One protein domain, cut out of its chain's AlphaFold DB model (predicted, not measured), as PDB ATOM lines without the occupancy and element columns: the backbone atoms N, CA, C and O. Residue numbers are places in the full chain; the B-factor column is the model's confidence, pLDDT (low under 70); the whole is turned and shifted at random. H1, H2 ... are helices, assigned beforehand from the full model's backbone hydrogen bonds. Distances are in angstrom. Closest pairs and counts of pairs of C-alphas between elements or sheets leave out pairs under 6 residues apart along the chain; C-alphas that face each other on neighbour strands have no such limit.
ATOM      1  N   ALA A 197     224.416 184.976 194.000       84.38
ATOM      2  CA  ALA A 197     224.216 183.570 194.358       84.38
ATOM      3  C   ALA A 197     224.067 183.325 195.872       84.38
ATOM      4  O   ALA A 197     223.509 182.314 196.277       84.38
ATOM      5  N   GLU A 198     224.565 184.243 196.698       85.75
ATOM      6  CA  GLU A 198     224.520 184.181 198.165       85.75
ATOM      7  C   GLU A 198     223.359 185.015 198.728       85.75
ATOM      8  O   GLU A 198     223.218 185.158 199.943       85.75
ATOM      9  N   HIS A 199     222.552 185.627 197.856       85.12
ATOM     10  CA  HIS A 199     221.459 186.480 198.282       85.12
ATOM     11  C   HIS A 199     220.362 185.639 198.961       85.12
ATOM     12  O   HIS A 199     219.909 184.655 198.371       85.12
ATOM     13  N   PRO A 200     219.883 186.023 200.161       80.12
ATOM     14  CA  PRO A 200     218.815 185.299 200.840       80.12
ATOM     15  C   PRO A 200     217.563 185.225 199.961       80.12
ATOM     16  O   PRO A 200     217.044 186.247 199.515       80.12
ATOM     17  N   VAL A 201     217.086 184.009 199.694       74.25
ATOM     18  CA  VAL A 201     215.837 183.773 198.943       74.25
ATOM     19  C   VAL A 201     214.634 183.719 199.893       74.25
ATOM     20  O   VAL A 201     213.504 183.995 199.502       74.25
ATOM     21  N   LEU A 202     214.893 183.405 201.163       75.12
ATOM     22  CA  LEU A 202     213.929 183.398 202.254       75.12
ATOM     23  C   LEU A 202     214.495 184.261 203.380       75.12
ATOM     24  O   LEU A 202     215.614 184.040 203.838       75.12
ATOM     25  N   SER A 203     213.730 185.266 203.788       77.69
ATOM     26  CA  SER A 203     214.071 186.211 204.846       77.69
ATOM     27  C   SER A 203     212.788 186.589 205.583       77.69
ATOM     28  O   SER A 203     211.727 186.702 204.966       77.69
ATOM     29  N   SER A 204     212.874 186.764 206.900       75.69
ATOM     30  CA  SER A 204     211.803 187.371 207.700       75.69
ATOM     31  C   SER A 204     211.675 188.874 207.442       75.69
ATOM     32  O   SER A 204     210.633 189.468 207.718       75.69
ATOM     33  N   ASP A 205     212.716 189.482 206.872       82.44
ATOM     34  CA  ASP A 205     212.795 190.907 206.617       82.44
ATOM     35  C   ASP A 205     212.352 191.197 205.182       82.44
ATOM     36  O   ASP A 205     213.028 190.895 204.195       82.44
ATOM     37  N   ALA A 206     211.201 191.857 205.053       83.88
ATOM     38  CA  ALA A 206     210.646 192.261 203.762       83.88
ATOM     39  C   ALA A 206     211.611 193.118 202.918       83.88
ATOM     40  O   ALA A 206     211.492 193.163 201.693       83.88
ATOM     41  N   GLU A 207     212.564 193.812 203.552       85.38
ATOM     42  CA  GLU A 207     213.583 194.587 202.842       85.38
ATOM     43  C   GLU A 207     214.561 193.725 202.047       85.38
ATOM     44  O   GLU A 207     215.010 194.187 200.994       85.38
ATOM     45  N   ASP A 208     214.864 192.515 202.511       84.06
ATOM     46  CA  ASP A 208     215.767 191.601 201.813       84.06
ATOM     47  C   ASP A 208     215.056 190.911 200.651       84.06
ATOM     48  O   ASP A 208     215.664 190.669 199.616       84.06
ATOM     49  N   LEU A 209     213.750 190.660 200.763       84.88
ATOM     50  CA  LEU A 209     212.978 189.997 199.706       84.88
ATOM     51  C   LEU A 209     212.679 190.903 198.503       84.88
ATOM     52  O   LEU A 209     212.434 190.414 197.400       84.88
ATOM     53  N   ILE A 210     212.686 192.226 198.692       90.12
ATOM     54  CA  ILE A 210     212.430 193.186 197.615       90.12
ATOM     55  C   ILE A 210     213.746 193.691 197.029       90.12
ATOM     56  O   ILE A 210     214.500 194.433 197.674       90.12
ATOM     57  N   ALA A 211     213.958 193.376 195.749       91.12
ATOM     58  CA  ALA A 211     215.113 193.825 194.984       91.12
ATOM     59  C   ALA A 211     215.330 195.349 195.085       91.12
ATOM     60  O   ALA A 211     214.410 196.154 195.253       91.12
ATOM     61  N   ARG A 212     216.589 195.763 194.990       92.81
ATOM     62  CA  ARG A 212     217.031 197.150 195.037       92.81
ATOM     63  C   ARG A 212     218.131 197.367 194.010       92.81
ATOM     64  O   ARG A 212     219.306 197.104 194.269       92.81
ATOM     65  N   CYS A 213     217.765 197.952 192.876       92.00
ATOM     66  CA  CYS A 213     218.717 198.296 191.831       92.00
ATOM     67  C   CYS A 213     219.796 199.255 192.364       92.00
ATOM     68  O   CYS A 213     219.486 200.342 192.855       92.00
ATOM     69  N   CYS A 214     221.078 198.931 192.189       90.69
ATOM     70  CA  CYS A 214     222.186 199.776 192.657       90.69
ATOM     71  C   CYS A 214     222.302 201.133 191.926       90.69
ATOM     72  O   CYS A 214     223.003 202.032 192.392       90.69
ATOM     73  N   ASN A 215     221.637 201.298 190.776       90.38
ATOM     74  CA  ASN A 215     221.741 202.494 189.937       90.38
ATOM     75  C   ASN A 215     220.626 203.519 190.220       90.38
ATOM     76  O   ASN A 215     220.919 204.695 190.476       90.38
ATOM     77  N   CYS A 216     219.363 203.077 190.183       91.31
ATOM     78  CA  CYS A 216     218.181 203.921 190.407       91.31
ATOM     79  C   CYS A 216     217.553 203.763 191.803       91.31
ATOM     80  O   CYS A 216     216.747 204.606 192.170       91.31
ATOM     81  N   LEU A 217     217.938 202.749 192.590       92.12
ATOM     82  CA  LEU A 217     217.346 202.394 193.893       92.12
ATOM     83  C   LEU A 217     215.885 201.904 193.839       92.12
ATOM     84  O   LEU A 217     215.213 201.891 194.870       92.12
ATOM     85  N   GLY A 218     215.414 201.503 192.657       92.06
ATOM     86  CA  GLY A 218     214.064 200.985 192.426       92.06
ATOM     87  C   GLY A 218     213.902 199.489 192.703       92.06
ATOM     88  O   GLY A 218     214.907 198.791 192.895       92.06
ATOM     89  N   PRO A 219     212.649 198.999 192.705       92.31
ATOM     90  CA  PRO A 219     212.299 197.620 193.032       92.31
ATOM     91  C   PRO A 219     212.491 196.662 191.844       92.31
ATOM     92  O   PRO A 219     211.550 196.069 191.329       92.31
ATOM     93  N   HIS A 220     213.722 196.547 191.359       91.88
ATOM     94  CA  HIS A 220     214.083 195.618 190.289       91.88
ATOM     95  C   HIS A 220     215.576 195.277 190.363       91.88
ATOM     96  O   HIS A 220     216.350 195.970 191.032       91.88
ATOM     97  N   LEU A 221     216.001 194.234 189.647       91.44
ATOM     98  CA  LEU A 221     217.407 193.831 189.588       91.44
ATOM     99  C   LEU A 221     218.261 194.901 188.901       91.44
ATOM    100  O   LEU A 221     217.826 195.601 187.982       91.44
ATOM    101  N   ALA A 222     219.524 195.018 189.299       89.69
ATOM    102  CA  ALA A 222     220.452 195.939 188.656       89.69
ATOM    103  C   ALA A 222     220.686 195.609 187.170       89.69
ATOM    104  O   ALA A 222     220.969 196.517 186.385       89.69
ATOM    105  N   SER A 223     220.551 194.338 186.787       86.56
ATOM    106  CA  SER A 223     220.706 193.815 185.426       86.56
ATOM    107  C   SER A 223     219.509 194.095 184.502       86.56
ATOM    108  O   SER A 223     219.660 193.987 183.282       86.56
ATOM    109  N   THR A 224     218.352 194.507 185.038       88.00
ATOM    110  CA  THR A 224     217.137 194.771 184.252       88.00
ATOM    111  C   THR A 224     217.381 195.881 183.210       88.00
ATOM    112  O   THR A 224     217.826 196.981 183.565       88.00
ATOM    113  N   PRO A 225     217.090 195.639 181.914       83.12
ATOM    114  CA  PRO A 225     217.382 196.591 180.839       83.12
ATOM    115  C   PRO A 225     216.544 197.876 180.912       83.12
ATOM    116  O   PRO A 225     216.977 198.902 180.393       83.12
ATOM    117  N   GLU A 226     215.396 197.832 181.583       83.88
ATOM    118  CA  GLU A 226     214.431 198.932 181.718       83.88
ATOM    119  C   GLU A 226     214.757 199.905 182.861       83.88
ATOM    120  O   GLU A 226     213.985 200.815 183.147       83.88
ATOM    121  N   CYS A 227     215.912 199.747 183.520       86.19
ATOM    122  CA  CYS A 227     216.317 200.648 184.593       86.19
ATOM    123  C   CYS A 227     216.303 202.112 184.111       86.19
ATOM    124  O   CYS A 227     217.062 202.454 183.201       86.19
ATOM    125  N   PRO A 228     215.564 203.024 184.762       84.75
ATOM    126  CA  PRO A 228     215.461 204.412 184.308       84.75
ATOM    127  C   PRO A 228     216.769 205.202 184.481       84.75
ATOM    128  O   PRO A 228     216.956 206.252 183.875       84.75
ATOM    129  N   ALA A 229     217.713 204.697 185.287       84.19
ATOM    130  CA  ALA A 229     219.059 205.265 185.392       84.19
ATOM    131  C   ALA A 229     219.979 204.845 184.227       84.19
ATOM    132  O   ALA A 229     221.091 205.370 184.100       84.19
ATOM    133  N   ARG A 230     219.553 203.894 183.385       81.06
ATOM    134  CA  ARG A 230     220.269 203.509 182.172       81.06
ATOM    135  C   ARG A 230     220.054 204.595 181.124       81.06
ATOM    136  O   ARG A 230     218.936 204.864 180.707       81.06
ATOM    137  N   ALA A 231     221.145 205.208 180.671       66.25
ATOM    138  CA  ALA A 231     221.072 206.152 179.563       66.25
ATOM    139  C   ALA A 231     220.530 205.430 178.317       66.25
ATOM    140  O   ALA A 231     221.128 204.450 177.861       66.25
ATOM    141  N   SER A 232     219.400 205.904 177.787       57.97
ATOM    142  CA  SER A 232     218.835 205.391 176.540       57.97
ATOM    143  C   SER A 232     219.814 205.624 175.380       57.97
ATOM    144  O   SER A 232     220.563 206.603 175.340       57.97
ATOM    145  N   LEU A 233     219.824 204.684 174.433       53.03
ATOM    146  CA  LEU A 233     220.726 204.654 173.279       53.03
ATOM    147  C   LEU A 233     220.465 205.763 172.244       53.03
ATOM    148  O   LEU A 233     221.215 205.860 171.274       53.03
ATOM    149  N   SER A 234     219.454 206.610 172.432       45.88
ATOM    150  CA  SER A 234     219.054 207.620 171.453       45.88
ATOM    151  C   SER A 234     219.240 209.030 172.001       45.88
ATOM    152  O   SER A 234     218.355 209.546 172.667       45.88
ATOM    153  N   SER A 235     220.366 209.679 171.690       44.91
ATOM    154  CA  SER A 235     220.564 211.146 171.752       44.91
ATOM    155  C   SER A 235     220.293 211.900 173.071       44.91
ATOM    156  O   SER A 235     220.586 213.094 173.124       44.91
ATOM    157  N   VAL A 236     219.784 211.260 174.125       52.84
ATOM    158  CA  VAL A 236     219.467 211.918 175.393       52.84
ATOM    159  C   VAL A 236     220.771 212.099 176.175       52.84
ATOM    160  O   VAL A 236     221.487 211.116 176.410       52.84
ATOM    161  N   PRO A 237     221.139 213.339 176.548       56.53
ATOM    162  CA  PRO A 237     222.288 213.568 177.408       56.53
ATOM    163  C   PRO A 237     222.129 212.775 178.707       56.53
ATOM    164  O   PRO A 237     221.023 212.564 179.200       56.53
ATOM    165  N   ARG A 238     223.249 212.301 179.261       63.69
ATOM    166  CA  ARG A 238     223.239 211.615 180.557       63.69
ATOM    167  C   ARG A 238     222.560 212.538 181.574       63.69
ATOM    168  O   ARG A 238     222.981 213.687 181.690       63.69
ATOM    169  N   ALA A 239     221.548 212.018 182.270       69.31
ATOM    170  CA  ALA A 239     220.767 212.780 183.236       69.31
ATOM    171  C   ALA A 239     221.679 213.553 184.203       69.31
ATOM    172  O   ALA A 239     222.711 213.036 184.658       69.31
ATOM    173  N   SER A 240     221.312 214.800 184.489       80.31
ATOM    174  CA  SER A 240     222.037 215.656 185.419       80.31
ATOM    175  C   SER A 240     222.060 215.037 186.821       80.31
ATOM    176  O   SER A 240     221.274 214.150 187.163       80.31
ATOM    177  N   LYS A 241     222.968 215.506 187.687       83.25
ATOM    178  CA  LYS A 241     223.028 215.023 189.078       83.25
ATOM    179  C   LYS A 241     221.687 215.223 189.800       83.25
ATOM    180  O   LYS A 241     221.294 214.346 190.565       83.25
ATOM    181  N   ALA A 242     221.004 216.337 189.534       86.12
ATOM    182  CA  ALA A 242     219.706 216.657 190.115       86.12
ATOM    183  C   ALA A 242     218.600 215.729 189.587       86.12
ATOM    184  O   ALA A 242     217.845 215.167 190.375       86.12
ATOM    185  N   GLU A 243     218.562 215.477 188.276       86.81
ATOM    186  CA  GLU A 243     217.613 214.537 187.659       86.81
ATOM    187  C   GLU A 243     217.796 213.112 188.195       86.81
ATOM    188  O   GLU A 243     216.826 212.446 188.547       86.81
ATOM    189  N   LEU A 244     219.045 212.657 188.348       87.19
ATOM    190  CA  LEU A 244     219.343 211.355 188.951       87.19
ATOM    191  C   LEU A 244     218.935 211.281 190.428       87.19
ATOM    192  O   LEU A 244     218.534 210.218 190.898       87.19
ATOM    193  N   GLN A 245     219.055 212.379 191.178       90.31
ATOM    194  CA  GLN A 245     218.591 212.435 192.566       90.31
ATOM    195  C   GLN A 245     217.065 212.370 192.649       90.31
ATOM    196  O   GLN A 245     216.548 211.575 193.434       90.31
ATOM    197  N   ALA A 246     216.355 213.131 191.814       91.25
ATOM    198  CA  ALA A 246     214.897 213.093 191.732       91.25
ATOM    199  C   ALA A 246     214.393 211.695 191.342       91.25
ATOM    200  O   ALA A 246     213.514 211.145 192.005       91.25
ATOM    201  N   LEU A 247     215.031 211.071 190.344       90.94
ATOM    202  CA  LEU A 247     214.739 209.701 189.934       90.94
ATOM    203  C   LEU A 247     214.901 208.714 191.096       90.94
ATOM    204  O   LEU A 247     214.008 207.916 191.365       90.94
ATOM    205  N   ARG A 248     216.026 208.776 191.816       93.56
ATOM    206  CA  ARG A 248     216.278 207.898 192.969       93.56
ATOM    207  C   ARG A 248     215.271 208.103 194.092       93.56
ATOM    208  O   ARG A 248     214.911 207.139 194.762       93.56
ATOM    209  N   ALA A 249     214.829 209.339 194.312       93.62
ATOM    210  CA  ALA A 249     213.812 209.638 195.309       93.62
ATOM    211  C   ALA A 249     212.457 209.019 194.931       93.62
ATOM    212  O   ALA A 249     211.813 208.417 195.787       93.62
ATOM    213  N   HIS A 250     212.058 209.111 193.658       93.81
ATOM    214  CA  HIS A 250     210.845 208.473 193.138       93.81
ATOM    215  C   HIS A 250     210.892 206.950 193.303       93.81
ATOM    216  O   HIS A 250     210.042 206.358 193.962       93.81
ATOM    217  N   GLN A 251     211.956 206.336 192.794       93.69
ATOM    218  CA  GLN A 251     212.158 204.889 192.798       93.69
ATOM    219  C   GLN A 251     212.238 204.305 194.217       93.69
ATOM    220  O   GLN A 251     211.700 203.233 194.495       93.69
ATOM    221  N   ARG A 252     212.844 205.039 195.161       93.12
ATOM    222  CA  ARG A 252     212.861 204.654 196.579       93.12
ATOM    223  C   ARG A 252     211.451 204.619 197.178       93.12
ATOM    224  O   ARG A 252     211.169 203.713 197.959       93.12
ATOM    225  N   LYS A 253     210.589 205.585 196.842       94.56
ATOM    226  CA  LYS A 253     209.197 205.611 197.325       94.56
ATOM    227  C   LYS A 253     208.414 204.414 196.789       94.56
ATOM    228  O   LYS A 253     207.769 203.731 197.576       94.56
ATOM    229  N   GLU A 254     208.536 204.119 195.496       93.75
ATOM    230  CA  GLU A 254     207.902 202.945 194.873       93.75
ATOM    231  C   GLU A 254     208.341 201.644 195.551       93.75
ATOM    232  O   GLU A 254     207.507 200.830 195.948       93.75
ATOM    233  N   ARG A 255     209.649 201.484 195.790       93.75
ATOM    234  CA  ARG A 255     210.173 200.332 196.531       93.75
ATOM    235  C   ARG A 255     209.610 200.255 197.950       93.75
ATOM    236  O   ARG A 255     209.270 199.170 198.408       93.75
ATOM    237  N   GLN A 256     209.512 201.379 198.659       93.88
ATOM    238  CA  GLN A 256     209.006 201.397 200.033       93.88
ATOM    239  C   GLN A 256     207.546 200.927 200.118       93.88
ATOM    240  O   GLN A 256     207.183 200.262 201.086       93.88
ATOM    241  N   VAL A 257     206.719 201.236 199.115       95.31
ATOM    242  CA  VAL A 257     205.343 200.719 199.032       95.31
ATOM    243  C   VAL A 257     205.347 199.194 198.908       95.31
ATOM    244  O   VAL A 257     204.636 198.526 199.653       95.31
ATOM    245  N   GLN A 258     206.197 198.638 198.041       92.88
ATOM    246  CA  GLN A 258     206.304 197.185 197.870       92.88
ATOM    247  C   GLN A 258     206.833 196.478 199.122       92.88
ATOM    248  O   GLN A 258     206.279 195.461 199.525       92.88
ATOM    249  N   VAL A 259     207.848 197.042 199.783       92.88
ATOM    250  CA  VAL A 259     208.368 196.513 201.057       92.88
ATOM    251  C   VAL A 259     207.271 196.483 202.121       92.88
ATOM    252  O   VAL A 259     207.126 195.482 202.814       92.88
ATOM    253  N   LYS A 260     206.462 197.545 202.239       93.56
ATOM    254  CA  LYS A 260     205.343 197.584 203.195       93.56
ATOM    255  C   LYS A 260     204.281 196.529 202.884       93.56
ATOM    256  O   LYS A 260     203.812 195.868 203.805       93.56
ATOM    257  N   ALA A 261     203.924 196.359 201.612       92.94
ATOM    258  CA  ALA A 261     202.978 195.329 201.190       92.94
ATOM    259  C   ALA A 261     203.506 193.917 201.499       92.94
ATOM    260  O   ALA A 261     202.779 193.091 202.043       92.94
ATOM    261  N   MET A 262     204.791 193.669 201.233       90.81
ATOM    262  CA  MET A 262     205.443 192.394 201.532       90.81
ATOM    263  C   MET A 262     205.513 192.126 203.039       90.81
ATOM    264  O   MET A 262     205.183 191.033 203.481       90.81
ATOM    265  N   ALA A 263     205.865 193.130 203.847       91.56
ATOM    266  CA  ALA A 263     205.877 193.011 205.305       91.56
ATOM    267  C   ALA A 263     204.485 192.681 205.867       91.56
ATOM    268  O   ALA A 263     204.361 191.834 206.749       91.56
ATOM    269  N   ALA A 264     203.431 193.307 205.330       91.56
ATOM    270  CA  ALA A 264     202.056 192.989 205.700       91.56
ATOM    271  C   ALA A 264     201.680 191.544 205.328       91.56
ATOM    272  O   ALA A 264     201.044 190.864 206.127       91.56
ATOM    273  N   ALA A 265     202.117 191.053 204.163       89.38
ATOM    274  CA  ALA A 265     201.892 189.671 203.744       89.38
ATOM    275  C   ALA A 265     202.642 188.653 204.624       89.38
ATOM    276  O   ALA A 265     202.063 187.638 205.003       89.38
ATOM    277  N   ILE A 266     203.900 188.935 204.992       88.00
ATOM    278  CA  ILE A 266     204.676 188.109 205.934       88.00
ATOM    279  C   ILE A 266     203.960 188.043 207.286       88.00
ATOM    280  O   ILE A 266     203.800 186.959 207.843       88.00
ATOM    281  N   LYS A 267     203.481 189.187 207.788       88.12
ATOM    282  CA  LYS A 267     202.734 189.249 209.045       88.12
ATOM    283  C   LYS A 267     201.425 188.456 208.975       88.12
ATOM    284  O   LYS A 267     201.188 187.632 209.846       88.12
ATOM    285  N   ALA A 268     200.623 188.642 207.927       88.75
ATOM    286  CA  ALA A 268     199.366 187.911 207.751       88.75
ATOM    287  C   ALA A 268     199.586 186.388 207.698       88.75
ATOM    288  O   ALA A 268     198.866 185.640 208.349       88.75
ATOM    289  N   LYS A 269     200.633 185.933 206.994       85.25
ATOM    290  CA  LYS A 269     201.042 184.520 206.967       85.25
ATOM    291  C   LYS A 269     201.432 183.996 208.353       85.25
ATOM    292  O   LYS A 269     201.094 182.865 208.685       85.25
ATOM    293  N   ALA A 270     202.146 184.790 209.151       84.75
ATOM    294  CA  ALA A 270     202.502 184.412 210.518       84.75
ATOM    295  C   ALA A 270     201.261 184.327 211.427       84.75
ATOM    296  O   ALA A 270     201.124 183.365 212.184       84.75
ATOM    297  N   ASP A 271     200.335 185.281 211.299       84.62
ATOM    298  CA  ASP A 271     199.077 185.312 212.050       84.62
ATOM    299  C   ASP A 271     198.187 184.099 211.688       84.62
ATOM    300  O   ASP A 271     197.660 183.441 212.584       84.62
ATOM    301  N   GLU A 272     198.090 183.713 210.408       80.25
ATOM    302  CA  GLU A 272     197.371 182.506 209.951       80.25
ATOM    303  C   GLU A 272     197.938 181.208 210.546       80.25
ATOM    304  O   GLU A 272     197.176 180.366 211.030       80.25
ATOM    305  N   VAL A 273     199.269 181.056 210.547       78.75
ATOM    306  CA  VAL A 273     199.955 179.894 211.141       78.75
ATOM    307  C   VAL A 273     199.717 179.831 212.653       78.75
ATOM    308  O   VAL A 273     199.579 178.742 213.205       78.75
ATOM    309  N   SER A 274     199.618 180.982 213.326       71.81
ATOM    310  CA  SER A 274     199.295 181.042 214.757       71.81
ATOM    311  C   SER A 274     197.822 180.734 215.069       71.81
ATOM    312  O   SER A 274     197.524 180.208 216.139       71.81
TER     313      SER A 274
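Overview. This is residues 197 to 274 of the 297 residues of an uncharacterized protein of Ascosphaera apis ARSEF 7405 (UniProt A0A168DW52). One long, unbent helix, H2, forms the last part of this rod-shaped domain, and the stretch before it, mostly loop with the short helix H1, folds along one side of H2. Residues 232 to 237 stick out, as do residues 268 to 274 of H2. The printed part has 78 residues, 38 of them in two named helices, H1 then H2, with no named strand; the class is all helix. It is loose, with a radius of gyration of the C-alphas of 15.8 A and spans of 56 by 26 by 16 A.

Arrangement. H1, residues 206 to 209, touches H2, residues 241 to 274, with residues 259 to 266 of H2 alone; their closest C-alphas, of Ala 206 and Ala 263, are 5.1 A apart. In H2 every O i to N i+4 pair is within hydrogen-bond range; H1 is too short for such a pair.

Along the chain. H1 begins at C-alpha 206 (210.646, 192.261, 203.762) and is 5.2 A long. H2 runs 48.8 A, from C-alpha 241 (223.028, 215.023, 189.078) to C-alpha 274 (199.295, 181.042, 214.757).

Size, cuts and confidence. The C-alphas farthest apart, of Ser 235 and Ser 274, are 56.6 A apart. The printed part has no cut. H1 to H2 is a long link of 31 residues. Residues 231 to 239 have pLDDT under 70.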